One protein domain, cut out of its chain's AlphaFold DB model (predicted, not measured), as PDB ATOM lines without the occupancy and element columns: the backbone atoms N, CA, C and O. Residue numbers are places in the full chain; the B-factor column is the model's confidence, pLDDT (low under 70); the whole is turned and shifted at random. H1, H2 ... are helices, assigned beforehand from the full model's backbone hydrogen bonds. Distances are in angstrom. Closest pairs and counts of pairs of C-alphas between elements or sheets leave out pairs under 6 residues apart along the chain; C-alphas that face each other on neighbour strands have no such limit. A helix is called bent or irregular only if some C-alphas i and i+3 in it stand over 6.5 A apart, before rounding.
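Overview. This is residues 587 to 645 and 1052 to 1182 of the 1196 residues of an uncharacterized protein of Auricularia subglabra (strain TFB-10046 / SS5) (UniProt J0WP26). Two long helices, H4 and H9, meet near their last residues as a wide V, and the helical hairpin of H6 and H7 packs on H9 through H7. Short helices and long loops surround them, with H2 and H3 farthest out. The printed part has 190 residues with nine named helices, H1 to H9 in chain order, and no named strand: all helix, mostly crossed. It is compact, with radius of gyration of the C-alphas 17.3 A and spans of 52 by 37 by 30 A.

Along the chain. H1 is residues 602 to 605, beginning at C-alpha 602 (-45.164, 19.196, -44.816); H2 is 612 to 619 and H3 640 to 643. H4, 1054 to 1083, measures 42.4 A. H5 is 1088 to 1091, H6 1094 to 1104, 15.6 A, H7 1127 to 1140, 19.8 A, and H8 1146 to 1149. H9, 1159 to 1181, measures 32.3 A and ends at C-alpha 1181 (-50.228, 34.533, -58.180). H1 is only just irregular, with C-alphas 602 and 605 6.8 A apart; H9 is irregular, with C-alphas 1160 and 1163 7.9 A apart.

Arrangement. The hub H9 touches H7 at a steep tilt of 36 degrees, only just steep; closest C-alphas Phe 1137 and Val 1169, 5.9 A. Residues 1177 to 1181 of H9 touch residues 1076 to 1079 of H4, at a steep tilt of 66 degrees; closest C-alphas Leu 1076 and Tyr 1177, 6.4 A. H9 also touches H1, closest C-alphas Met 604 and Asp 1171, 5.9 A, and only just H8, with 3 pairs of C-alphas within 8 A; closest His 1149 and Phe 1172, 6.1 A. H6 and H7 touch as a hairpin, C-alphas Cys 1104 and Met 1136 closest at 4.5 A. H5 and H4 touch only at the corner, and only just, with 3 pairs; closest C-alphas Arg 1081 and Ala 1090, 4.9 A. H2 is close to H9 but not clearly touching; H3 touches no helix. Every O i to N i+4 pair is within hydrogen-bond range in H4, H6 and H7, against 3 of 4 in H2 and 17 of 19 in H9; H1, H3, H5 and H8 are too short for such a pair.

Size, cuts and confidence. The C-alphas farthest apart, Lys 622 and Thr 1053, are 53.2 A apart. Residues 646 to 1051 are not printed; C-alphas 645 and 1052 lie 14.9 A apart across this cut. The links H2 to H3 and H6 to H7 are long. Mean pLDDT of the printed part is 85.4; residues 587 to 590, 605 and 628 to 638 are under 70.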
ATOM      1  N   GLU A 587     -39.958  15.043 -59.027       52.16
ATOM      2  CA  GLU A 587     -38.811  14.164 -59.301       52.16
ATOM      3  C   GLU A 587     -37.484  14.942 -59.358       52.16
ATOM      4  O   GLU A 587     -36.420  14.390 -59.094       52.16
ATOM      5  N   THR A 588     -37.538  16.255 -59.617       54.56
ATOM      6  CA  THR A 588     -36.354  17.139 -59.584       54.56
ATOM      7  C   THR A 588     -35.968  17.608 -58.177       54.56
ATOM      8  O   THR A 588     -34.992  18.342 -58.028       54.56
ATOM      9  N   GLN A 589     -36.698  17.197 -57.132       59.44
ATOM     10  CA  GLN A 589     -36.427  17.584 -55.739       59.44
ATOM     11  C   GLN A 589     -35.462  16.625 -55.023       59.44
ATOM     12  O   GLN A 589     -35.593  16.381 -53.826       59.44
ATOM     13  N   VAL A 590     -34.434  16.134 -55.727       65.81
ATOM     14  CA  VAL A 590     -33.204  15.701 -55.049       65.81
ATOM     15  C   VAL A 590     -32.600  16.949 -54.413       65.81
ATOM     16  O   VAL A 590     -32.189  17.863 -55.124       65.81
ATOM     17  N   THR A 591     -32.608  17.015 -53.084       72.62
ATOM     18  CA  THR A 591     -32.105  18.158 -52.314       72.62
ATOM     19  C   THR A 591     -30.805  17.788 -51.612       72.62
ATOM     20  O   THR A 591     -30.780  16.800 -50.879       72.62
ATOM     21  N   SER A 592     -29.750  18.590 -51.768       81.00
ATOM     22  CA  SER A 592     -28.531  18.453 -50.958       81.00
ATOM     23  C   SER A 592     -28.858  18.419 -49.456       81.00
ATOM     24  O   SER A 592     -29.665  19.216 -48.991       81.00
ATOM     25  N   ASN A 593     -28.222  17.519 -48.691       84.81
ATOM     26  CA  ASN A 593     -28.594  17.199 -47.298       84.81
ATOM     27  C   ASN A 593     -28.623  18.394 -46.322       84.81
ATOM     28  O   ASN A 593     -29.299  18.323 -45.300       84.81
ATOM     29  N   TRP A 594     -27.880  19.463 -46.615       88.00
ATOM     30  CA  TRP A 594     -27.844  20.696 -45.822       88.00
ATOM     31  C   TRP A 594     -28.995  21.664 -46.146       88.00
ATOM     32  O   TRP A 594     -29.226  22.614 -45.405       88.00
ATOM     33  N   PHE A 595     -29.723  21.467 -47.250       87.44
ATOM     34  CA  PHE A 595     -30.813  22.357 -47.642       87.44
ATOM     35  C   PHE A 595     -31.966  22.234 -46.625       87.44
ATOM     36  O   PHE A 595     -32.431  21.118 -46.375       87.44
ATOM     37  N   PRO A 596     -32.484  23.340 -46.057       87.06
ATOM     38  CA  PRO A 596     -33.506  23.289 -45.015       87.06
ATOM     39  C   PRO A 596     -34.889  22.938 -45.597       87.06
ATOM     40  O   PRO A 596     -35.738  23.788 -45.849       87.06
ATOM     41  N   VAL A 597     -35.125  21.643 -45.822       82.56
ATOM     42  CA  VAL A 597     -36.404  21.088 -46.312       82.56
ATOM     43  C   VAL A 597     -37.444  20.870 -45.203       82.56
ATOM     44  O   VAL A 597     -38.605  20.565 -45.479       82.56
ATOM     45  N   THR A 598     -37.048  21.005 -43.936       86.25
ATOM     46  CA  THR A 598     -37.892  20.759 -42.762       86.25
ATOM     47  C   THR A 598     -38.877  21.902 -42.507       86.25
ATOM     48  O   THR A 598     -38.648  22.777 -41.678       86.25
ATOM     49  N   THR A 599     -40.016  21.865 -43.198       84.81
ATOM     50  CA  THR A 599     -41.245  22.546 -42.758       84.81
ATOM     51  C   THR A 599     -41.847  21.818 -41.552       84.81
ATOM     52  O   THR A 599     -41.757  20.590 -41.460       84.81
ATOM     53  N   ARG A 600     -42.500  22.564 -40.651       84.25
ATOM     54  CA  ARG A 600     -43.281  21.993 -39.538       84.25
ATOM     55  C   ARG A 600     -44.500  21.205 -40.037       84.25
ATOM     56  O   ARG A 600     -44.787  20.129 -39.530       84.25
ATOM     57  N   TRP A 601     -45.145  21.694 -41.099       84.06
ATOM     58  CA  TRP A 601     -46.356  21.111 -41.684       84.06
ATOM     59  C   TRP A 601     -46.138  20.781 -43.171       84.06
ATOM     60  O   TRP A 601     -46.422  21.587 -44.059       84.06
ATOM     61  N   ARG A 602     -45.590  19.593 -43.456       72.56
ATOM     62  CA  ARG A 602     -45.164  19.196 -44.816       72.56
ATOM     63  C   ARG A 602     -46.318  19.087 -45.816       72.56
ATOM     64  O   ARG A 602     -46.161  19.455 -46.981       72.56
ATOM     65  N   ASP A 603     -47.473  18.617 -45.358       77.06
ATOM     66  CA  ASP A 603     -48.569  18.176 -46.231       77.06
ATOM     67  C   ASP A 603     -49.349  19.335 -46.880       77.06
ATOM     68  O   ASP A 603     -50.071  19.135 -47.855       77.06
ATOM     69  N   MET A 604     -49.159  20.570 -46.403       74.56
ATOM     70  CA  MET A 604     -49.883  21.771 -46.862       74.56
ATOM     71  C   MET A 604     -49.528  22.207 -48.294       74.56
ATOM     72  O   MET A 604     -50.167  23.089 -48.859       74.56
ATOM     73  N   ARG A 605     -48.506  21.602 -48.915       69.31
ATOM     74  CA  ARG A 605     -48.246  21.773 -50.357       69.31
ATOM     75  C   ARG A 605     -49.138  20.887 -51.231       69.31
ATOM     76  O   ARG A 605     -49.297  21.191 -52.409       69.31
ATOM     77  N   ALA A 606     -49.713  19.818 -50.677       78.12
ATOM     78  CA  ALA A 606     -50.576  18.878 -51.395       78.12
ATOM     79  C   ALA A 606     -52.077  19.220 -51.294       78.12
ATOM     80  O   ALA A 606     -52.883  18.630 -52.007       78.12
ATOM     81  N   SER A 607     -52.463  20.165 -50.429       83.69
ATOM     82  CA  SER A 607     -53.855  20.600 -50.227       83.69
ATOM     83  C   SER A 607     -54.348  21.653 -51.229       83.69
ATOM     84  O   SER A 607     -55.548  21.920 -51.278       83.69
ATOM     85  N   VAL A 608     -53.456  22.244 -52.034       90.25
ATOM     86  CA  VAL A 608     -53.799  23.295 -53.006       90.25
ATOM     87  C   VAL A 608     -54.507  22.699 -54.229       90.25
ATOM     88  O   VAL A 608     -53.899  22.021 -55.057       90.25
ATOM     89  N   ASP A 609     -55.793  23.013 -54.382       91.69
ATOM     90  CA  ASP A 609     -56.594  22.717 -55.568       91.69
ATOM     91  C   ASP A 609     -56.134  23.605 -56.738       91.69
ATOM     92  O   ASP A 609     -56.524  24.768 -56.870       91.69
ATOM     93  N   GLY A 610     -55.270  23.034 -57.580       87.75
ATOM     94  CA  GLY A 610     -54.827  23.605 -58.853       87.75
ATOM     95  C   GLY A 610     -55.640  23.143 -60.069       87.75
ATOM     96  O   GLY A 610     -55.150  23.244 -61.194       87.75
ATOM     97  N   SER A 611     -56.840  22.577 -59.884       89.88
ATOM     98  CA  SER A 611     -57.642  22.048 -60.995       89.88
ATOM     99  C   SER A 611     -58.181  23.160 -61.902       89.88
ATOM    100  O   SER A 611     -58.635  24.199 -61.423       89.88
ATOM    101  N   THR A 612     -58.228  22.927 -63.220       84.56
ATOM    102  CA  THR A 612     -58.869  23.850 -64.183       84.56
ATOM    103  C   THR A 612     -60.319  24.152 -63.796       84.56
ATOM    104  O   THR A 612     -60.735  25.307 -63.802       84.56
ATOM    105  N   ALA A 613     -61.043  23.148 -63.298       88.50
ATOM    106  CA  ALA A 613     -62.389  23.308 -62.756       88.50
ATOM    107  C   ALA A 613     -62.474  24.285 -61.563       88.50
ATOM    108  O   ALA A 613     -63.532  24.873 -61.346       88.50
ATOM    109  N   ARG A 614     -61.409  24.497 -60.773       88.75
ATOM    110  CA  ARG A 614     -61.320  25.640 -59.843       88.75
ATOM    111  C   ARG A 614     -61.040  26.936 -60.596       88.75
ATOM    112  O   ARG A 614     -61.782  27.892 -60.400       88.75
ATOM    113  N   MET A 615     -60.027  26.962 -61.464       85.75
ATOM    114  CA  MET A 615     -59.618  28.149 -62.241       85.75
ATOM    115  C   MET A 615     -60.814  28.845 -62.906       85.75
ATOM    116  O   MET A 615     -61.001  30.049 -62.734       85.75
ATOM    117  N   ASP A 616     -61.653  28.075 -63.602       85.12
ATOM    118  CA  ASP A 616     -62.800  28.597 -64.344       85.12
ATOM    119  C   ASP A 616     -63.940  29.050 -63.421       85.12
ATOM    120  O   ASP A 616     -64.575  30.068 -63.697       85.12
ATOM    121  N   ARG A 617     -64.148  28.386 -62.269       87.38
ATOM    122  CA  ARG A 617     -65.060  28.881 -61.217       87.38
ATOM    123  C   ARG A 617     -64.613  30.244 -60.682       87.38
ATOM    124  O   ARG A 617     -65.451  31.121 -60.528       87.38
ATOM    125  N   LEU A 618     -63.314  30.441 -60.444       86.25
ATOM    126  CA  LEU A 618     -62.767  31.702 -59.917       86.25
ATOM    127  C   LEU A 618     -62.725  32.835 -60.949       86.25
ATOM    128  O   LEU A 618     -62.792  34.008 -60.586       86.25
ATOM    129  N   TYR A 619     -62.618  32.488 -62.231       82.62
ATOM    130  CA  TYR A 619     -62.722  33.444 -63.331       82.62
ATOM    131  C   TYR A 619     -64.183  33.847 -63.615       82.62
ATOM    132  O   TYR A 619     -64.446  34.978 -64.023       82.62
ATOM    133  N   ALA A 620     -65.136  32.940 -63.374       84.00
ATOM    134  CA  ALA A 620     -66.576  33.175 -63.513       84.00
ATOM    135  C   ALA A 620     -67.261  33.728 -62.243       84.00
ATOM    136  O   ALA A 620     -68.461  34.022 -62.280       84.00
ATOM    137  N   ASP A 621     -66.530  33.863 -61.133       82.69
ATOM    138  CA  ASP A 621     -67.029  34.409 -59.870       82.69
ATOM    139  C   ASP A 621     -67.520  35.857 -60.061       82.69
ATOM    140  O   ASP A 621     -66.844  36.698 -60.653       82.69
ATOM    141  N   LYS A 622     -68.731  36.150 -59.578       79.62
ATOM    142  CA  LYS A 622     -69.373  37.471 -59.693       79.62
ATOM    143  C   LYS A 622     -69.101  38.383 -58.499       79.62
ATOM    144  O   LYS A 622     -69.338  39.583 -58.609       79.62
ATOM    145  N   HIS A 623     -68.671  37.816 -57.377       73.69
ATOM    146  CA  HIS A 623     -68.504  38.488 -56.092       73.69
ATOM    147  C   HIS A 623     -67.027  38.754 -55.790       73.69
ATOM    148  O   HIS A 623     -66.705  39.820 -55.281       73.69
ATOM    149  N   ALA A 624     -66.134  37.831 -56.161       74.69
ATOM    150  CA  ALA A 624     -64.685  37.997 -56.033       74.69
ATOM    151  C   ALA A 624     -63.916  37.546 -57.303       74.69
ATOM    152  O   ALA A 624     -63.022  36.702 -57.202       74.69
ATOM    153  N   PRO A 625     -64.220  38.097 -58.502       77.31
ATOM    154  CA  PRO A 625     -63.599  37.695 -59.771       77.31
ATOM    155  C   PRO A 625     -62.071  37.780 -59.727       77.31
ATOM    156  O   PRO A 625     -61.489  38.868 -59.636       77.31
ATOM    157  N   VAL A 626     -61.401  36.634 -59.841       80.06
ATOM    158  CA  VAL A 626     -59.946  36.567 -59.688       80.06
ATOM    159  C   VAL A 626     -59.255  36.953 -60.995       80.06
ATOM    160  O   VAL A 626     -59.273  36.220 -61.984       80.06
ATOM    161  N   ARG A 627     -58.612  38.126 -61.005       72.94
ATOM    162  CA  ARG A 627     -57.793  38.595 -62.132       72.94
ATOM    163  C   ARG A 627     -56.377  38.047 -62.006       72.94
ATOM    164  O   ARG A 627     -55.596  38.539 -61.198       72.94
ATOM    165  N   PHE A 628     -56.047  37.048 -62.819       69.44
ATOM    166  CA  PHE A 628     -54.722  36.426 -62.805       69.44
ATOM    167  C   PHE A 628     -53.662  37.412 -63.301       69.44
ATOM    168  O   PHE A 628     -53.702  37.869 -64.444       69.44
ATOM    169  N   VAL A 629     -52.701  37.736 -62.438       61.12
ATOM    170  CA  VAL A 629     -51.543  38.553 -62.802       61.12
ATOM    171  C   VAL A 629     -50.444  37.606 -63.270       61.12
ATOM    172  O   VAL A 629     -49.953  36.805 -62.478       61.12
ATOM    173  N   LYS A 630     -50.013  37.709 -64.536       59.72
ATOM    174  CA  LYS A 630     -48.788  37.045 -65.016       59.72
ATOM    175  C   LYS A 630     -47.557  37.741 -64.427       59.72
ATOM    176  O   LYS A 630     -46.845  38.481 -65.100       59.72
ATOM    177  N   SER A 631     -47.339  37.522 -63.135       54.06
ATOM    178  CA  SER A 631     -46.155  37.981 -62.425       54.06
ATOM    179  C   SER A 631     -44.955  37.155 -62.882       54.06
ATOM    180  O   SER A 631     -44.836  35.975 -62.551       54.06
ATOM    181  N   LYS A 632     -44.042  37.771 -63.642       49.81
ATOM    182  CA  LYS A 632     -42.686  37.232 -63.787       49.81
ATOM    183  C   LYS A 632     -42.073  37.251 -62.386       49.81
ATOM    184  O   LYS A 632     -41.906  38.337 -61.841       49.81
ATOM    185  N   MET A 633     -41.780  36.080 -61.807       50.62
ATOM    186  CA  MET A 633     -41.193  35.959 -60.463       50.62
ATOM    187  C   MET A 633     -39.890  36.763 -60.358       50.62
ATOM    188  O   MET A 633     -38.808  36.278 -60.704       50.62
ATOM    189  N   LEU A 634     -40.001  37.998 -59.875       40.88
ATOM    190  CA  LEU A 634     -38.873  38.809 -59.456       40.88
ATOM    191  C   LEU A 634     -38.400  38.280 -58.105       40.88
ATOM    192  O   LEU A 634     -39.208  38.113 -57.199       40.88
ATOM    193  N   PHE A 635     -37.090  38.050 -58.008       47.00
ATOM    194  CA  PHE A 635     -36.418  37.396 -56.880       47.00
ATOM    195  C   PHE A 635     -36.865  35.934 -56.725       47.00
ATOM    196  O   PHE A 635     -37.905  35.607 -56.163       47.00
ATOM    197  N   ARG A 636     -36.068  35.021 -57.294       52.97
ATOM    198  CA  ARG A 636     -36.296  33.583 -57.151       52.97
ATOM    199  C   ARG A 636     -35.933  33.156 -55.733       52.97
ATOM    200  O   ARG A 636     -34.761  33.236 -55.368       52.97
ATOM    201  N   THR A 637     -36.893  32.568 -55.029       57.03
ATOM    202  CA  THR A 637     -36.634  31.669 -53.901       57.03
ATOM    203  C   THR A 637     -35.506  30.698 -54.262       57.03
ATOM    204  O   THR A 637     -35.562  30.125 -55.360       57.03
ATOM    205  N   PRO A 638     -34.508  30.459 -53.390       64.69
ATOM    206  CA  PRO A 638     -33.490  29.439 -53.629       64.69
ATOM    207  C   PRO A 638     -34.156  28.068 -53.843       64.69
ATOM    208  O   PRO A 638     -34.629  27.436 -52.903       64.69
ATOM    209  N   ARG A 639     -34.242  27.604 -55.098       72.06
ATOM    210  CA  ARG A 639     -34.814  26.289 -55.441       72.06
ATOM    211  C   ARG A 639     -33.752  25.207 -55.190       72.06
ATOM    212  O   ARG A 639     -32.638  25.386 -55.678       72.06
ATOM    213  N   PRO A 640     -34.064  24.075 -54.526       73.81
ATOM    214  CA  PRO A 640     -33.060  23.066 -54.174       73.81
ATOM    215  C   PRO A 640     -32.206  22.568 -55.347       73.81
ATOM    216  O   PRO A 640     -30.999  22.432 -55.196       73.81
ATOM    217  N   HIS A 641     -32.800  22.389 -56.534       72.31
ATOM    218  CA  HIS A 641     -32.088  21.916 -57.727       72.31
ATOM    219  C   HIS A 641     -30.961  22.848 -58.209       72.31
ATOM    220  O   HIS A 641     -30.075  22.400 -58.931       72.31
ATOM    221  N   LEU A 642     -30.965  24.131 -57.815       71.00
ATOM    222  CA  LEU A 642     -29.872  25.069 -58.105       71.00
ATOM    223  C   LEU A 642     -28.611  24.762 -57.278       71.00
ATOM    224  O   LEU A 642     -27.541  25.264 -57.602       71.00
ATOM    225  N   PHE A 643     -28.741  23.930 -56.240       74.31
ATOM    226  CA  PHE A 643     -27.696  23.563 -55.284       74.31
ATOM    227  C   PHE A 643     -27.327  22.070 -55.356       74.31
ATOM    228  O   PHE A 643     -26.963  21.440 -54.357       74.31
ATOM    229  N   ASN A 644     -27.485  21.484 -56.547       71.12
ATOM    230  CA  ASN A 644     -27.121  20.097 -56.838       71.12
ATOM    231  C   ASN A 644     -25.739  19.981 -57.509       71.12
ATOM    232  O   ASN A 644     -25.195  18.880 -57.597       71.12
ATOM    233  N   ASN A 645     -25.132  21.098 -57.934       72.38
ATOM    234  CA  ASN A 645     -23.752  21.149 -58.417       72.38
ATOM    235  C   ASN A 645     -22.863  21.917 -57.429       72.38
ATOM    236  O   ASN A 645     -22.814  23.143 -57.451       72.38
ATOM    237  N   LEU A1052     -17.704  28.407 -46.306       80.44
ATOM    238  CA  LEU A1052     -19.145  28.283 -46.140       80.44
ATOM    239  C   LEU A1052     -19.480  26.867 -45.646       80.44
ATOM    240  O   LEU A1052     -19.469  25.915 -46.425       80.44
ATOM    241  N   THR A1053     -19.732  26.720 -44.343       86.62
ATOM    242  CA  THR A1053     -20.120  25.438 -43.728       86.62
ATOM    243  C   THR A1053     -21.550  25.055 -44.100       86.62
ATOM    244  O   THR A1053     -22.366  25.920 -44.417       86.62
ATOM    245  N   ASP A1054     -21.877  23.762 -44.037       88.88
ATOM    246  CA  ASP A1054     -23.216  23.261 -44.371       88.88
ATOM    247  C   ASP A1054     -24.313  23.906 -43.506       88.88
ATOM    248  O   ASP A1054     -25.314  24.361 -44.058       88.88
ATOM    249  N   ASP A1055     -24.083  24.086 -42.200       88.94
ATOM    250  CA  ASP A1055     -24.985  24.837 -41.315       88.94
ATOM    251  C   ASP A1055     -25.135  26.315 -41.730       88.94
ATOM    252  O   ASP A1055     -26.233  26.867 -41.669       88.94
ATOM    253  N   LEU A1056     -24.071  26.965 -42.222       86.81
ATOM    254  CA  LEU A1056     -24.128  28.365 -42.658       86.81
ATOM    255  C   LEU A1056     -24.904  28.534 -43.967       86.81
ATOM    256  O   LEU A1056     -25.731  29.439 -44.066       86.81
ATOM    257  N   ARG A1057     -24.711  27.661 -44.965       86.88
ATOM    258  CA  ARG A1057     -25.569  27.694 -46.167       86.88
ATOM    259  C   ARG A1057     -27.004  27.261 -45.873       86.88
ATOM    260  O   ARG A1057     -27.916  27.830 -46.471       86.88
ATOM    261  N   ALA A1058     -27.223  26.354 -44.919       90.06
ATOM    262  CA  ALA A1058     -28.560  26.068 -44.409       90.06
ATOM    263  C   ALA A1058     -29.201  27.330 -43.808       90.06
ATOM    264  O   ALA A1058     -30.331  27.660 -44.161       90.06
ATOM    265  N   TYR A1059     -28.480  28.067 -42.953       90.25
ATOM    266  CA  TYR A1059     -28.966  29.294 -42.311       90.25
ATOM    267  C   TYR A1059     -29.260  30.411 -43.321       90.25
ATOM    268  O   TYR A1059     -30.324  31.026 -43.267       90.25
ATOM    269  N   ILE A1060     -28.369  30.630 -44.294       85.69
ATOM    270  CA  ILE A1060     -28.577  31.613 -45.369       85.69
ATOM    271  C   ILE A1060     -29.818  31.253 -46.197       85.69
ATOM    272  O   ILE A1060     -30.641  32.121 -46.467       85.69
ATOM    273  N   VAL A1061     -29.996  29.986 -46.585       87.06
ATOM    274  CA  VAL A1061     -31.194  29.561 -47.332       87.06
ATOM    275  C   VAL A1061     -32.458  29.634 -46.471       87.06
ATOM    276  O   VAL A1061     -33.517  29.985 -46.993       87.06
ATOM    277  N   TRP A1062     -32.355  29.372 -45.164       91.69
ATOM    278  CA  TRP A1062     -33.459  29.543 -44.220       91.69
ATOM    279  C   TRP A1062     -33.942  30.991 -44.151       91.69
ATOM    280  O   TRP A1062     -35.136  31.234 -44.313       91.69
ATOM    281  N   GLU A1063     -33.024  31.945 -43.992       89.44
ATOM    282  CA  GLU A1063     -33.359  33.369 -43.959       89.44
ATOM    283  C   GLU A1063     -34.128  33.790 -45.217       89.44
ATOM    284  O   GLU A1063     -35.117  34.512 -45.123       89.44
ATOM    285  N   LEU A1064     -33.705  33.312 -46.390       84.75
ATOM    286  CA  LEU A1064     -34.333  33.664 -47.664       84.75
ATOM    287  C   LEU A1064     -35.727  33.072 -47.831       84.75
ATOM    288  O   LEU A1064     -36.612  33.751 -48.338       84.75
ATOM    289  N   LEU A1065     -35.940  31.832 -47.392       87.06
ATOM    290  CA  LEU A1065     -37.261  31.201 -47.409       87.06
ATOM    291  C   LEU A1065     -38.223  31.869 -46.412       87.06
ATOM    292  O   LEU A1065     -39.400  32.042 -46.722       87.06
ATOM    293  N   GLU A1066     -37.720  32.302 -45.254       89.62
ATOM    294  CA  GLU A1066     -38.479  33.067 -44.259       89.62
ATOM    295  C   GLU A1066     -38.792  34.495 -44.757       89.62
ATOM    296  O   GLU A1066     -39.929  34.950 -44.639       89.62
ATOM    297  N   MET A1067     -37.836  35.183 -45.394       85.38
ATOM    298  CA  MET A1067     -38.065  36.474 -46.062       85.38
ATOM    299  C   MET A1067     -39.077  36.363 -47.208       85.38
ATOM    300  O   MET A1067     -39.968  37.205 -47.311       85.38
ATOM    301  N   ASP A1068     -38.979  35.330 -48.052       84.12
ATOM    302  CA  ASP A1068     -39.935  35.085 -49.136       84.12
ATOM    303  C   ASP A1068     -41.336  34.776 -48.598       84.12
ATOM    304  O   ASP A1068     -42.317  35.222 -49.190       84.12
ATOM    305  N   PHE A1069     -41.464  34.076 -47.464       91.38
ATOM    306  CA  PHE A1069     -42.755  33.884 -46.799       91.38
ATOM    307  C   PHE A1069     -43.360  35.224 -46.353       91.38
ATOM    308  O   PHE A1069     -44.496  35.542 -46.722       91.38
ATOM    309  N   ARG A1070     -42.595  36.050 -45.626       90.50
ATOM    310  CA  ARG A1070     -43.052  37.365 -45.135       90.50
ATOM    311  C   ARG A1070     -43.411  38.309 -46.291       90.50
ATOM    312  O   ARG A1070     -44.482  38.920 -46.286       90.50
ATOM    313  N   ASN A1071     -42.571  38.363 -47.325       83.94
ATOM    314  CA  ASN A1071     -42.795  39.151 -48.538       83.94
ATOM    315  C   ASN A1071     -43.954  38.605 -49.393       83.94
ATOM    316  O   ASN A1071     -44.701  39.377 -49.993       83.94
ATOM    317  N   GLY A1072     -44.149  37.287 -49.434       87.44
ATOM    318  CA  GLY A1072     -45.265  36.644 -50.121       87.44
ATOM    319  C   GLY A1072     -46.605  36.958 -49.454       87.44
ATOM    320  O   GLY A1072     -47.565  37.309 -50.138       87.44
ATOM    321  N   LEU A1073     -46.666  36.893 -48.119       92.12
ATOM    322  CA  LEU A1073     -47.839  37.285 -47.329       92.12
ATOM    323  C   LEU A1073     -48.176  38.777 -47.509       92.12
ATOM    324  O   LEU A1073     -49.333  39.124 -47.748       92.12
ATOM    325  N   TYR A1074     -47.154  39.640 -47.485       87.56
ATOM    326  CA  TYR A1074     -47.258  41.074 -47.781       87.56
ATOM    327  C   TYR A1074     -47.793  41.349 -49.202       87.56
ATOM    328  O   TYR A1074     -48.751  42.101 -49.389       87.56
ATOM    329  N   THR A1075     -47.186  40.718 -50.211       84.25
ATOM    330  CA  THR A1075     -47.509  40.923 -51.632       84.25
ATOM    331  C   THR A1075     -48.921  40.446 -51.958       84.25
ATOM    332  O   THR A1075     -49.637  41.109 -52.710       84.25
ATOM    333  N   LEU A1076     -49.353  39.330 -51.363       92.50
ATOM    334  CA  LEU A1076     -50.708  38.821 -51.537       92.50
ATOM    335  C   LEU A1076     -51.753  39.777 -50.946       92.50
ATOM    336  O   LEU A1076     -52.713  40.095 -51.643       92.50
ATOM    337  N   ASP A1077     -51.557  40.308 -49.732       93.69
ATOM    338  CA  ASP A1077     -52.489  41.292 -49.149       93.69
ATOM    339  C   ASP A1077     -52.645  42.533 -50.041       93.69
ATOM    340  O   ASP A1077     -53.764  42.977 -50.306       93.69
ATOM    341  N   PHE A1078     -51.536  43.047 -50.583       86.88
ATOM    342  CA  PHE A1078     -51.559  44.165 -51.525       86.88
ATOM    343  C   PHE A1078     -52.328  43.836 -52.817       86.88
ATOM    344  O   PHE A1078     -53.177  44.624 -53.241       86.88
ATOM    345  N   ILE A1079     -52.090  42.666 -53.423       86.94
ATOM    346  CA  ILE A1079     -52.810  42.217 -54.628       86.94
ATOM    347  C   ILE A1079     -54.313  42.087 -54.352       86.94
ATOM    348  O   ILE A1079     -55.120  42.546 -55.160       86.94
ATOM    349  N   LEU A1080     -54.703  41.525 -53.205       91.75
ATOM    350  CA  LEU A1080     -56.108  41.380 -52.816       91.75
ATOM    351  C   LEU A1080     -56.782  42.745 -52.607       91.75
ATOM    352  O   LEU A1080     -57.886  42.959 -53.106       91.75
ATOM    353  N   ARG A1081     -56.103  43.698 -51.957       90.69
ATOM    354  CA  ARG A1081     -56.586  45.081 -51.781       90.69
ATOM    355  C   ARG A1081     -56.728  45.847 -53.095       90.69
ATOM    356  O   ARG A1081     -57.645  46.652 -53.229       90.69
ATOM    357  N   ALA A1082     -55.836  45.608 -54.055       85.06
ATOM    358  CA  ALA A1082     -55.893  46.224 -55.380       85.06
ATOM    359  C   ALA A1082     -56.954  45.578 -56.294       85.06
ATOM    360  O   ALA A1082     -57.527  46.260 -57.145       85.06
ATOM    361  N   ALA A1083     -57.221  44.278 -56.126       85.94
ATOM    362  CA  ALA A1083     -58.238  43.547 -56.878       85.94
ATOM    363  C   ALA A1083     -59.670  43.833 -56.387       85.94
ATOM    364  O   ALA A1083     -60.568  43.944 -57.221       85.94
ATOM    365  N   HIS A1084     -59.858  44.001 -55.071       88.56
ATOM    366  CA  HIS A1084     -61.168  44.126 -54.408       88.56
ATOM    367  C   HIS A1084     -61.278  45.426 -53.586       88.56
ATOM    368  O   HIS A1084     -61.271  45.389 -52.351       88.56
ATOM    369  N   PRO A1085     -61.339  46.601 -54.246       88.06
ATOM    370  CA  PRO A1085     -61.350  47.915 -53.588       88.06
ATOM    371  C   PRO A1085     -62.653  48.231 -52.826       88.06
ATOM    372  O   PRO A1085     -62.735  49.239 -52.125       88.06
ATOM    373  N   ASP A1086     -63.683  47.409 -52.998       87.88
ATOM    374  CA  ASP A1086     -65.019  47.505 -52.410       87.88
ATOM    375  C   ASP A1086     -65.160  46.741 -51.079       87.88
ATOM    376  O   ASP A1086     -65.944  47.153 -50.212       87.88
ATOM    377  N   LEU A1087     -64.360  45.689 -50.873       87.56
ATOM    378  CA  LEU A1087     -64.296  44.943 -49.612       87.56
ATOM    379  C   LEU A1087     -63.708  45.788 -48.474       87.56
ATOM    380  O   LEU A1087     -62.894  46.691 -48.681       87.56
ATOM    381  N   ASP A1088     -64.075  45.463 -47.233       88.94
ATOM    382  CA  ASP A1088     -63.571  46.170 -46.047       88.94
ATOM    383  C   ASP A1088     -62.047  46.064 -45.886       88.94
ATOM    384  O   ASP A1088     -61.421  46.992 -45.377       88.94
ATOM    385  N   LEU A1089     -61.433  45.013 -46.437       92.00
ATOM    386  CA  LEU A1089     -59.983  44.842 -46.569       92.00
ATOM    387  C   LEU A1089     -59.274  46.067 -47.169       92.00
ATOM    388  O   LEU A1089     -58.219  46.482 -46.685       92.00
ATOM    389  N   ALA A1090     -59.853  46.673 -48.209       88.69
ATOM    390  CA  ALA A1090     -59.283  47.857 -48.845       88.69
ATOM    391  C   ALA A1090     -59.309  49.077 -47.906       88.69
ATOM    392  O   ALA A1090     -58.377  49.886 -47.927       88.69
ATOM    393  N   LYS A1091     -60.337  49.155 -47.050       90.31
ATOM    394  CA  LYS A1091     -60.664  50.269 -46.144       90.31
ATOM    395  C   LYS A1091     -59.824  50.267 -44.857       90.31
ATOM    396  O   LYS A1091     -59.745  51.301 -44.199       90.31
ATOM    397  N   ILE A1092     -59.169  49.152 -44.507       90.31
ATOM    398  CA  ILE A1092     -58.256  49.072 -43.351       90.31
ATOM    399  C   ILE A1092     -57.080  50.044 -43.548       90.31
ATOM    400  O   ILE A1092     -56.399  50.022 -44.577       90.31
ATOM    401  N   ALA A1093     -56.795  50.883 -42.550       87.06
ATOM    402  CA  ALA A1093     -55.703  51.853 -42.621       87.06
ATOM    403  C   ALA A1093     -54.345  51.149 -42.863       87.06
ATOM    404  O   ALA A1093     -54.048  50.181 -42.159       87.06
ATOM    405  N   PRO A1094     -53.486  51.611 -43.802       82.75
ATOM    406  CA  PRO A1094     -52.234  50.925 -44.138       82.75
ATOM    407  C   PRO A1094     -51.361  50.586 -42.925       82.75
ATOM    408  O   PRO A1094     -51.010  49.426 -42.754       82.75
ATOM    409  N   ALA A1095     -51.119  51.542 -42.020       79.62
ATOM    410  CA  ALA A1095     -50.326  51.315 -40.806       79.62
ATOM    411  C   ALA A1095     -50.918  50.242 -39.867       79.62
ATOM    412  O   ALA A1095     -50.174  49.453 -39.287       79.62
ATOM    413  N   GLN A1096     -52.251  50.171 -39.746       89.81
ATOM    414  CA  GLN A1096     -52.926  49.114 -38.985       89.81
ATOM    415  C   GLN A1096     -52.723  47.752 -39.660       89.81
ATOM    416  O   GLN A1096     -52.457  46.764 -38.980       89.81
ATOM    417  N   ARG A1097     -52.805  47.702 -40.996       91.00
ATOM    418  CA  ARG A1097     -52.605  46.471 -41.766       91.00
ATOM    419  C   ARG A1097     -51.160  45.972 -41.684       91.00
ATOM    420  O   ARG A1097     -50.955  44.778 -41.492       91.00
ATOM    421  N   THR A1098     -50.176  46.873 -41.725       84.94
ATOM    422  CA  THR A1098     -48.760  46.561 -41.466       84.94
ATOM    423  C   THR A1098     -48.566  45.995 -40.056       84.94
ATOM    424  O   THR A1098     -47.926  44.960 -39.904       84.94
ATOM    425  N   ALA A1099     -49.164  46.600 -39.024       87.50
ATOM    426  CA  ALA A1099     -49.055  46.096 -37.652       87.50
ATOM    427  C   ALA A1099     -49.673  44.693 -37.477       87.50
ATOM    428  O   ALA A1099     -49.065  43.835 -36.838       87.50
ATOM    429  N   GLN A1100     -50.837  44.431 -38.087       92.94
ATOM    430  CA  GLN A1100     -51.437  43.090 -38.117       92.94
ATOM    431  C   GLN A1100     -50.525  42.078 -38.825       92.94
ATOM    432  O   GLN A1100     -50.310  40.988 -38.306       92.94
ATOM    433  N   LEU A1101     -49.954  42.450 -39.977       91.50
ATOM    434  CA  LEU A1101     -49.056  41.594 -40.750       91.50
ATOM    435  C   LEU A1101     -47.793  41.212 -39.959       91.50
ATOM    436  O   LEU A1101     -47.426  40.044 -39.935       91.50
ATOM    437  N   HIS A1102     -47.149  42.167 -39.281       90.19
ATOM    438  CA  HIS A1102     -45.964  41.879 -38.463       90.19
ATOM    439  C   HIS A1102     -46.294  40.928 -37.297       90.19
ATOM    440  O   HIS A1102     -45.483  40.072 -36.945       90.19
ATOM    441  N   ALA A1103     -47.498  41.021 -36.721       94.31
ATOM    442  CA  ALA A1103     -47.945  40.100 -35.678       94.31
ATOM    443  C   ALA A1103     -48.104  38.648 -36.179       94.31
ATOM    444  O   ALA A1103     -47.934  37.725 -35.382       94.31
ATOM    445  N   CYS A1104     -48.352  38.427 -37.480       95.12
ATOM    446  CA  CYS A1104     -48.461  37.088 -38.072       95.12
ATOM    447  C   CYS A1104     -47.204  36.235 -37.860       95.12
ATOM    448  O   CYS A1104     -47.326  35.031 -37.713       95.12
ATOM    449  N   TRP A1105     -46.002  36.819 -37.811       92.06
ATOM    450  CA  TRP A1105     -44.745  36.089 -37.565       92.06
ATOM    451  C   TRP A1105     -44.136  36.379 -36.182       92.06
ATOM    452  O   TRP A1105     -42.929  36.254 -35.984       92.06
ATOM    453  N   GLY A1106     -44.976  36.757 -35.210       87.94
ATOM    454  CA  GLY A1106     -44.575  37.007 -33.820       87.94
ATOM    455  C   GLY A1106     -44.041  38.415 -33.531       87.94
ATOM    456  O   GLY A1106     -43.639  38.685 -32.403       87.94
ATOM    457  N   GLY A1107     -44.071  39.326 -34.508       84.25
ATOM    458  CA  GLY A1107     -43.467  40.656 -34.417       84.25
ATOM    459  C   GLY A1107     -42.067  40.716 -35.034       84.25
ATOM    460  O   GLY A1107     -41.616  39.792 -35.710       84.25
ATOM    461  N   GLY A1108     -41.377  41.841 -34.844       81.12
ATOM    462  CA  GLY A1108     -40.163  42.128 -35.608       81.12
ATOM    463  C   GLY A1108     -40.475  42.330 -37.094       81.12
ATOM    464  O   GLY A1108     -41.531  42.855 -37.447       81.12
ATOM    465  N   ASP A1109     -39.549  41.936 -37.965       79.25
ATOM    466  CA  ASP A1109     -39.295  42.707 -39.189       79.25
ATOM    467  C   ASP A1109     -39.466  41.892 -40.483       79.25
ATOM    468  O   ASP A1109     -39.834  40.722 -40.435       79.25
ATOM    469  N   MET A1110     -39.214  42.471 -41.666       79.56
ATOM    470  CA  MET A1110     -39.215  41.678 -42.915       79.56
ATOM    471  C   MET A1110     -37.997  40.742 -42.987       79.56
ATOM    472  O   MET A1110     -38.094  39.637 -43.514       79.56
ATOM    473  N   LYS A1111     -36.860  41.159 -42.416       83.00
ATOM    474  CA  LYS A1111     -35.725  40.274 -42.151       83.00
ATOM    475  C   LYS A1111     -35.994  39.518 -40.834       83.00
ATOM    476  O   LYS A1111     -36.375  40.165 -39.857       83.00
ATOM    477  N   PRO A1112     -35.793  38.191 -40.746       84.44
ATOM    478  CA  PRO A1112     -35.855  37.501 -39.464       84.44
ATOM    479  C   PRO A1112     -34.704  37.935 -38.541       84.44
ATOM    480  O   PRO A1112     -33.586  38.202 -38.982       84.44
ATOM    481  N   ASN A1113     -34.986  37.999 -37.240       81.75
ATOM    482  CA  ASN A1113     -34.008  38.330 -36.207       81.75
ATOM    483  C   ASN A1113     -33.357  37.033 -35.683       81.75
ATOM    484  O   ASN A1113     -34.042  36.033 -35.471       81.75
ATOM    485  N   GLU A1114     -32.037  37.033 -35.484       82.88
ATOM    486  CA  GLU A1114     -31.301  35.867 -34.972       82.88
ATOM    487  C   GLU A1114     -31.685  35.532 -33.521       82.88
ATOM    488  O   GLU A1114     -31.969  34.378 -33.199       82.88
ATOM    489  N   ALA A1115     -31.728  36.535 -32.645       83.06
ATOM    490  CA  ALA A1115     -32.086  36.348 -31.242       83.06
ATOM    491  C   ALA A1115     -33.581  36.028 -31.076       83.06
ATOM    492  O   ALA A1115     -33.956  35.263 -30.191       83.06
ATOM    493  N   ASN A1116     -34.424  36.583 -31.954       83.94
ATOM    494  CA  ASN A1116     -35.878  36.419 -31.943       83.94
ATOM    495  C   ASN A1116     -36.377  35.871 -33.299       83.94
ATOM    496  O   ASN A1116     -36.905  36.637 -34.114       83.94
ATOM    497  N   PRO A1117     -36.188  34.567 -33.585       85.44
ATOM    498  CA  PRO A1117     -36.696  33.951 -34.808       85.44
ATOM    499  C   PRO A1117     -38.231  33.943 -34.835       85.44
ATOM    500  O   PRO A1117     -38.891  34.086 -33.806       85.44
ATOM    501  N   SER A1118     -38.808  33.712 -36.017       90.12
ATOM    502  CA  SER A1118     -40.250  33.465 -36.143       90.12
ATOM    503  C   SER A1118     -40.674  32.290 -35.257       90.12
ATOM    504  O   SER A1118     -39.996  31.258 -35.283       90.12
ATOM    505  N   PRO A1119     -41.829  32.352 -34.570       93.75
ATOM    506  CA  PRO A1119     -42.399  31.185 -33.901       93.75
ATOM    507  C   PRO A1119     -42.658  30.008 -34.856       93.75
ATOM    508  O   PRO A1119     -42.657  28.858 -34.429       93.75
ATOM    509  N   TYR A1120     -42.819  30.272 -36.161       93.38
ATOM    510  CA  TYR A1120     -42.919  29.241 -37.201       93.38
ATOM    511  C   TYR A1120     -41.603  28.510 -37.490       93.38
ATOM    512  O   TYR A1120     -41.619  27.408 -38.036       93.38
ATOM    513  N   SER A1121     -40.466  29.119 -37.149       90.88
ATOM    514  CA  SER A1121     -39.139  28.541 -37.360       90.88
ATOM    515  C   SER A1121     -38.654  27.703 -36.172       90.88
ATOM    516  O   SER A1121     -37.569  27.130 -36.245       90.88
ATOM    517  N   LEU A1122     -39.435  27.616 -35.092       91.19
ATOM    518  CA  LEU A1122     -39.162  26.770 -33.930       91.19
ATOM    519  C   LEU A1122     -39.964  25.456 -34.017       91.19
ATOM    520  O   LEU A1122     -41.098  25.471 -34.510       91.19
ATOM    521  N   PRO A1123     -39.411  24.309 -33.577       89.88
ATOM    522  CA  PRO A1123     -40.122  23.031 -33.584       89.88
ATOM    523  C   PRO A1123     -41.119  22.855 -32.423       89.88
ATOM    524  O   PRO A1123     -42.016  22.025 -32.538       89.88
ATOM    525  N   GLU A1124     -41.012  23.611 -31.327       90.94
ATOM    526  CA  GLU A1124     -41.856  23.463 -30.129       90.94
ATOM    527  C   GLU A1124     -43.228  24.153 -30.265       90.94
ATOM    528  O   GLU A1124     -43.358  25.197 -30.908       90.94
ATOM    529  N   ASP A1125     -44.285  23.605 -29.657       93.25
ATOM    530  CA  ASP A1125     -45.581  24.290 -29.498       93.25
ATOM    531  C   ASP A1125     -45.491  25.377 -28.419       93.25
ATOM    532  O   ASP A1125     -45.551  25.104 -27.220       93.25
ATOM    533  N   THR A1126     -45.335  26.631 -28.848       94.69
ATOM    534  CA  THR A1126     -45.174  27.789 -27.955       94.69
ATOM    535  C   THR A1126     -46.431  28.672 -27.902       94.69
ATOM    536  O   THR A1126     -47.168  28.769 -28.890       94.69
ATOM    537  N   PRO A1127     -46.681  29.391 -26.787       96.00
ATOM    538  CA  PRO A1127     -47.703  30.442 -26.731       96.00
ATOM    539  C   PRO A1127     -47.508  31.516 -27.815       96.00
ATOM    540  O   PRO A1127     -48.477  32.068 -28.333       96.00
ATOM    541  N   GLU A1128     -46.258  31.785 -28.182       95.00
ATOM    542  CA  GLU A1128     -45.831  32.695 -29.245       95.00
ATOM    543  C   GLU A1128     -46.290  32.202 -30.623       95.00
ATOM    544  O   GLU A1128     -46.803  32.993 -31.412       95.00
ATOM    545  N   LEU A1129     -46.182  30.896 -30.894       95.94
ATOM    546  CA  LEU A1129     -46.694  30.272 -32.115       95.94
ATOM    547  C   LEU A1129     -48.221  30.333 -32.184       95.94
ATOM    548  O   LEU A1129     -48.771  30.729 -33.210       95.94
ATOM    549  N   LEU A1130     -48.913  30.006 -31.091       96.62
ATOM    550  CA  LEU A1130     -50.371  30.123 -31.013       96.62
ATOM    551  C   LEU A1130     -50.836  31.571 -31.260       96.62
ATOM    552  O   LEU A1130     -51.813  31.802 -31.978       96.62
ATOM    553  N   ARG A1131     -50.106  32.554 -30.719       96.62
ATOM    554  CA  ARG A1131     -50.343  33.993 -30.917       96.62
ATOM    555  C   ARG A1131     -50.104  34.418 -32.368       96.62
ATOM    556  O   ARG A1131     -50.957  35.097 -32.932       96.62
ATOM    557  N   ALA A1132     -49.005  33.976 -32.980       96.56
ATOM    558  CA  ALA A1132     -48.664  34.229 -34.382       96.56
ATOM    559  C   ALA A1132     -49.706  33.632 -35.348       96.56
ATOM    560  O   ALA A1132     -50.226  34.324 -36.221       96.56
ATOM    561  N   LEU A1133     -50.107  32.374 -35.132       97.19
ATOM    562  CA  LEU A1133     -51.186  31.714 -35.875       97.19
ATOM    563  C   LEU A1133     -52.540  32.415 -35.718       97.19
ATOM    564  O   LEU A1133     -53.265  32.560 -36.699       97.19
ATOM    565  N   THR A1134     -52.877  32.873 -34.510       97.00
ATOM    566  CA  THR A1134     -54.120  33.622 -34.263       97.00
ATOM    567  C   THR A1134     -54.086  34.982 -34.963       97.00
ATOM    568  O   THR A1134     -55.057  35.356 -35.617       97.00
ATOM    569  N   ALA A1135     -52.950  35.688 -34.926       97.12
ATOM    570  CA  ALA A1135     -52.759  36.931 -35.670       97.12
ATOM    571  C   ALA A1135     -52.858  36.717 -37.190       97.12
ATOM    572  O   ALA A1135     -53.518  37.502 -37.867       97.12
ATOM    573  N   MET A1136     -52.285  35.633 -37.724       97.31
ATOM    574  CA  MET A1136     -52.395  35.279 -39.143       97.31
ATOM    575  C   MET A1136     -53.829  34.887 -39.538       97.31
ATOM    576  O   MET A1136     -54.286  35.261 -40.618       97.31
ATOM    577  N   PHE A1137     -54.575  34.217 -38.652       97.25
ATOM    578  CA  PHE A1137     -56.010  33.969 -38.817       97.25
ATOM    579  C   PHE A1137     -56.799  35.286 -38.890       97.25
ATOM    580  O   PHE A1137     -57.439  35.548 -39.906       97.25
ATOM    581  N   ASP A1138     -56.724  36.148 -37.870       95.62
ATOM    582  CA  ASP A1138     -57.476  37.413 -37.838       95.62
ATOM    583  C   ASP A1138     -57.027  38.397 -38.942       95.62
ATOM    584  O   ASP A1138     -57.843  39.166 -39.455       95.62
ATOM    585  N   PHE A1139     -55.763  38.344 -39.377       96.38
ATOM    586  CA  PHE A1139     -55.281  39.061 -40.561       96.38
ATOM    587  C   PHE A1139     -56.008  38.586 -41.827       96.38
ATOM    588  O   PHE A1139     -56.534  39.414 -42.577       96.38
ATOM    589  N   MET A1140     -56.079  37.274 -42.061       97.12
ATOM    590  CA  MET A1140     -56.660  36.695 -43.276       97.12
ATOM    591  C   MET A1140     -58.191  36.577 -43.264       97.12
ATOM    592  O   MET A1140     -58.778  36.429 -44.331       97.12
ATOM    593  N   VAL A1141     -58.870  36.717 -42.120       95.81
ATOM    594  CA  VAL A1141     -60.350  36.770 -42.042       95.81
ATOM    595  C   VAL A1141     -60.949  37.897 -42.900       95.81
ATOM    596  O   VAL A1141     -62.086  37.788 -43.345       95.81
ATOM    597  N   ALA A1142     -60.186  38.957 -43.188       94.50
ATOM    598  CA  ALA A1142     -60.605  40.035 -44.084       94.50
ATOM    599  C   ALA A1142     -60.430  39.720 -45.591       94.50
ATOM    600  O   ALA A1142     -60.795  40.545 -46.425       94.50
ATOM    601  N   TRP A1143     -59.844  38.580 -45.976       95.88
ATOM    602  CA  TRP A1143     -59.571  38.246 -47.380       95.88
ATOM    603  C   TRP A1143     -60.796  37.681 -48.133       95.88
ATOM    604  O   TRP A1143     -61.683  37.081 -47.522       95.88
ATOM    605  N   PRO A1144     -60.853  37.809 -49.478       94.00
ATOM    606  CA  PRO A1144     -61.952  37.265 -50.275       94.00
ATOM    607  C   PRO A1144     -62.095  35.747 -50.101       94.00
ATOM    608  O   PRO A1144     -61.136  35.004 -50.326       94.00
ATOM    609  N   ARG A1145     -63.318  35.295 -49.784       91.50
ATOM    610  CA  ARG A1145     -63.687  33.887 -49.513       91.50
ATOM    611  C   ARG A1145     -63.042  33.286 -48.253       91.50
ATOM    612  O   ARG A1145     -62.998  32.067 -48.104       91.50
ATOM    613  N   ALA A1146     -62.578  34.120 -47.316       94.31
ATOM    614  CA  ALA A1146     -62.098  33.644 -46.019       94.31
ATOM    615  C   ALA A1146     -63.151  32.802 -45.279       94.31
ATOM    616  O   ALA A1146     -62.803  31.796 -44.676       94.31
ATOM    617  N   GLU A1147     -64.438  33.141 -45.385       90.44
ATOM    618  CA  GLU A1147     -65.542  32.410 -44.741       90.44
ATOM    619  C   GLU A1147     -65.720  30.949 -45.204       90.44
ATOM    620  O   GLU A1147     -66.206  30.120 -44.433       90.44
ATOM    621  N   GLU A1148     -65.280  30.596 -46.419       89.00
ATOM    622  CA  GLU A1148     -65.333  29.215 -46.931       89.00
ATOM    623  C   GLU A1148     -64.334  28.290 -46.209       89.00
ATOM    624  O   GLU A1148     -64.571  27.086 -46.061       89.00
ATOM    625  N   HIS A1149     -63.212  28.858 -45.754       88.00
ATOM    626  CA  HIS A1149     -62.018  28.124 -45.328       88.00
ATOM    627  C   HIS A1149     -61.629  28.388 -43.858       88.00
ATOM    628  O   HIS A1149     -61.327  27.447 -43.126       88.00
ATOM    629  N   LEU A1150     -61.670  29.643 -43.402       94.19
ATOM    630  CA  LEU A1150     -61.329  30.089 -42.047       94.19
ATOM    631  C   LEU A1150     -62.569  30.105 -41.142       94.19
ATOM    632  O   LEU A1150     -63.280  31.104 -41.013       94.19
ATOM    633  N   ARG A1151     -62.828  28.988 -40.458       91.12
ATOM    634  CA  ARG A1151     -63.986  28.858 -39.560       91.12
ATOM    635  C   ARG A1151     -63.719  29.517 -38.208       91.12
ATOM    636  O   ARG A1151     -62.969  28.986 -37.388       91.12
ATOM    637  N   ARG A1152     -64.374  30.651 -37.939       85.56
ATOM    638  CA  ARG A1152     -64.322  31.307 -36.623       85.56
ATOM    639  C   ARG A1152     -65.020  30.438 -35.570       85.56
ATOM    640  O   ARG A1152     -66.182  30.073 -35.730       85.56
ATOM    641  N   ARG A1153     -64.303  30.100 -34.495       82.44
ATOM    642  CA  ARG A1153     -64.829  29.319 -33.365       82.44
ATOM    643  C   ARG A1153     -65.495  30.221 -32.323       82.44
ATOM    644  O   ARG A1153     -65.174  31.399 -32.216       82.44
ATOM    645  N   SER A1154     -66.406  29.640 -31.542       84.00
ATOM    646  CA  SER A1154     -67.013  30.268 -30.357       84.00
ATOM    647  C   SER A1154     -66.101  30.249 -29.125       84.00
ATOM    648  O   SER A1154     -66.270  31.063 -28.222       84.00
ATOM    649  N   THR A1155     -65.137  29.328 -29.083       89.25
ATOM    650  CA  THR A1155     -64.085  29.244 -28.062       89.25
ATOM    651  C   THR A1155     -62.784  29.852 -28.590       89.25
ATOM    652  O   THR A1155     -62.497  29.672 -29.779       89.25
ATOM    653  N   PRO A1156     -61.956  30.488 -27.738       91.81
ATOM    654  CA  PRO A1156     -60.571  30.813 -28.079       91.81
ATOM    655  C   PRO A1156     -59.771  29.580 -28.521       91.81
ATOM    656  O   PRO A1156     -60.150  28.443 -28.230       91.81
ATOM    657  N   TRP A1157     -58.656  29.823 -29.207       93.44
ATOM    658  CA  TRP A1157     -57.677  28.795 -29.556       93.44
ATOM    659  C   TRP A1157     -56.755  28.494 -28.370       93.44
ATOM    660  O   TRP A1157     -56.413  29.391 -27.600       93.44
ATOM    661  N   ASP A1158     -56.329  27.239 -28.248       95.19
ATOM    662  CA  ASP A1158     -55.408  26.766 -27.211       95.19
ATOM    663  C   ASP A1158     -54.250  25.939 -27.804       95.19
ATOM    664  O   ASP A1158     -54.244  25.608 -28.993       95.19
ATOM    665  N   LEU A1159     -53.250  25.611 -26.976       95.50
ATOM    666  CA  LEU A1159     -52.040  24.911 -27.428       95.50
ATOM    667  C   LEU A1159     -52.311  23.500 -27.979       95.50
ATOM    668  O   LEU A1159     -51.577  23.054 -28.852       95.50
ATOM    669  N   SER A1160     -53.386  22.822 -27.557       95.00
ATOM    670  CA  SER A1160     -53.750  21.498 -28.096       95.00
ATOM    671  C   SER A1160     -54.321  21.555 -29.520       95.00
ATOM    672  O   SER A1160     -54.566  20.524 -30.142       95.00
ATOM    673  N   GLN A1161     -54.544  22.765 -30.044       94.12
ATOM    674  CA  GLN A1161     -55.183  23.022 -31.333       94.12
ATOM    675  C   GLN A1161     -54.248  23.702 -32.339       94.12
ATOM    676  O   GLN A1161     -54.704  24.045 -33.432       94.12
ATOM    677  N   VAL A1162     -52.966  23.892 -31.998       94.88
ATOM    678  CA  VAL A1162     -51.972  24.592 -32.832       94.88
ATOM    679  C   VAL A1162     -51.918  24.020 -34.247       94.88
ATOM    680  O   VAL A1162     -52.076  24.784 -35.193       94.88
ATOM    681  N   ASP A1163     -51.817  22.700 -34.415       92.88
ATOM    682  CA  ASP A1163     -51.785  22.079 -35.748       92.88
ATOM    683  C   ASP A1163     -53.107  22.206 -36.519       92.88
ATOM    684  O   ASP A1163     -53.098  22.372 -37.739       92.88
ATOM    685  N   MET A1164     -54.257  22.186 -35.834       93.25
ATOM    686  CA  MET A1164     -55.560  22.383 -36.484       93.25
ATOM    687  C   MET A1164     -55.719  23.826 -36.981       93.25
ATOM    688  O   MET A1164     -56.206  24.048 -38.093       93.25
ATOM    689  N   LEU A1165     -55.288  24.800 -36.175       95.31
ATOM    690  CA  LEU A1165     -55.267  26.208 -36.554       95.31
ATOM    691  C   LEU A1165     -54.256  26.454 -37.679       95.31
ATOM    692  O   LEU A1165     -54.620  27.050 -38.688       95.31
ATOM    693  N   ALA A1166     -53.028  25.948 -37.544       94.06
ATOM    694  CA  ALA A1166     -51.971  26.073 -38.542       94.06
ATOM    695  C   ALA A1166     -52.394  25.499 -39.888       94.06
ATOM    696  O   ALA A1166     -52.331  26.212 -40.887       94.06
ATOM    697  N   LYS A1167     -52.911  24.264 -39.919       92.81
ATOM    698  CA  LYS A1167     -53.395  23.648 -41.154       92.81
ATOM    699  C   LYS A1167     -54.463  24.511 -41.828       92.81
ATOM    700  O   LYS A1167     -54.349  24.791 -43.013       92.81
ATOM    701  N   MET A1168     -55.467  24.978 -41.084       94.62
ATOM    702  CA  MET A1168     -56.543  25.818 -41.628       94.62
ATOM    703  C   MET A1168     -56.033  27.171 -42.159       94.62
ATOM    704  O   MET A1168     -56.428  27.600 -43.242       94.62
ATOM    705  N   VAL A1169     -55.147  27.829 -41.408       95.88
ATOM    706  CA  VAL A1169     -54.527  29.117 -41.751       95.88
ATOM    707  C   VAL A1169     -53.659  28.983 -43.004       95.88
ATOM    708  O   VAL A1169     -53.854  29.713 -43.976       95.88
ATOM    709  N   PHE A1170     -52.736  28.024 -43.024       95.19
ATOM    710  CA  PHE A1170     -51.794  27.861 -44.126       95.19
ATOM    711  C   PHE A1170     -52.402  27.195 -45.368       95.19
ATOM    712  O   PHE A1170     -51.999  27.572 -46.464       95.19
ATOM    713  N   ASP A1171     -53.393  26.299 -45.250       94.19
ATOM    714  CA  ASP A1171     -54.157  25.808 -46.412       94.19
ATOM    715  C   ASP A1171     -54.865  26.982 -47.114       94.19
ATOM    716  O   ASP A1171     -54.779  27.123 -48.335       94.19
ATOM    717  N   PHE A1172     -55.526  27.869 -46.353       96.00
ATOM    718  CA  PHE A1172     -56.191  29.046 -46.922       96.00
ATOM    719  C   PHE A1172     -55.198  30.034 -47.542       96.00
ATOM    720  O   PHE A1172     -55.434  30.531 -48.646       96.00
ATOM    721  N   TYR A1173     -54.076  30.296 -46.866       95.94
ATOM    722  CA  TYR A1173     -52.997  31.122 -47.403       95.94
ATOM    723  C   TYR A1173     -52.441  30.543 -48.710       95.94
ATOM    724  O   TYR A1173     -52.403  31.248 -49.716       95.94
ATOM    725  N   ALA A1174     -52.070  29.259 -48.726       94.44
ATOM    726  CA  ALA A1174     -51.471  28.607 -49.886       94.44
ATOM    727  C   ALA A1174     -52.435  28.549 -51.077       94.44
ATOM    728  O   ALA A1174     -52.040  28.852 -52.206       94.44
ATOM    729  N   GLN A1175     -53.713  28.249 -50.827       95.12
ATOM    730  CA  GLN A1175     -54.746  28.284 -51.855       95.12
ATOM    731  C   GLN A1175     -54.985  29.703 -52.385       95.12
ATOM    732  O   GLN A1175     -55.074  29.889 -53.596       95.12
ATOM    733  N   THR A1176     -55.063  30.714 -51.516       95.00
ATOM    734  CA  THR A1176     -55.287  32.109 -51.935       95.00
ATOM    735  C   THR A1176     -54.081  32.660 -52.697       95.00
ATOM    736  O   THR A1176     -54.244  33.336 -53.710       95.00
ATOM    737  N   TYR A1177     -52.862  32.306 -52.291       93.44
ATOM    738  CA  TYR A1177     -51.638  32.648 -53.013       93.44
ATOM    739  C   TYR A1177     -51.624  32.028 -54.415       93.44
ATOM    740  O   TYR A1177     -51.410  32.733 -55.404       93.44
ATOM    741  N   PHE A1178     -51.941  30.734 -54.530       91.62
ATOM    742  CA  PHE A1178     -52.045  30.066 -55.826       91.62
ATOM    743  C   PHE A1178     -53.167  30.652 -56.696       91.62
ATOM    744  O   PHE A1178     -52.958  30.852 -57.896       91.62
ATOM    745  N   ASP A1179     -54.331  30.957 -56.110       92.25
ATOM    746  CA  ASP A1179     -55.500  31.523 -56.796       92.25
ATOM    747  C   ASP A1179     -55.154  32.833 -57.536       92.25
ATOM    748  O   ASP A1179     -55.591  33.014 -58.672       92.25
ATOM    749  N   TYR A1180     -54.336  33.714 -56.944       90.25
ATOM    750  CA  TYR A1180     -54.012  35.035 -57.513       90.25
ATOM    751  C   TYR A1180     -52.662  35.097 -58.247       90.25
ATOM    752  O   TYR A1180     -52.561  35.776 -59.270       90.25
ATOM    753  N   ILE A1181     -51.635  34.401 -57.742       87.44
ATOM    754  CA  ILE A1181     -50.228  34.533 -58.180       87.44
ATOM    755  C   ILE A1181     -49.767  33.316 -59.015       87.44
ATOM    756  O   ILE A1181     -48.731  33.365 -59.676       87.44
ATOM    757  N   ARG A1182     -50.579  32.247 -59.082       85.88
ATOM    758  CA  ARG A1182     -50.427  31.105 -60.014       85.88
ATOM    759  C   ARG A1182     -49.142  30.285 -59.833       85.88
ATOM    760  O   ARG A1182     -48.631  29.660 -60.763       85.88
TER     761      ARG A1182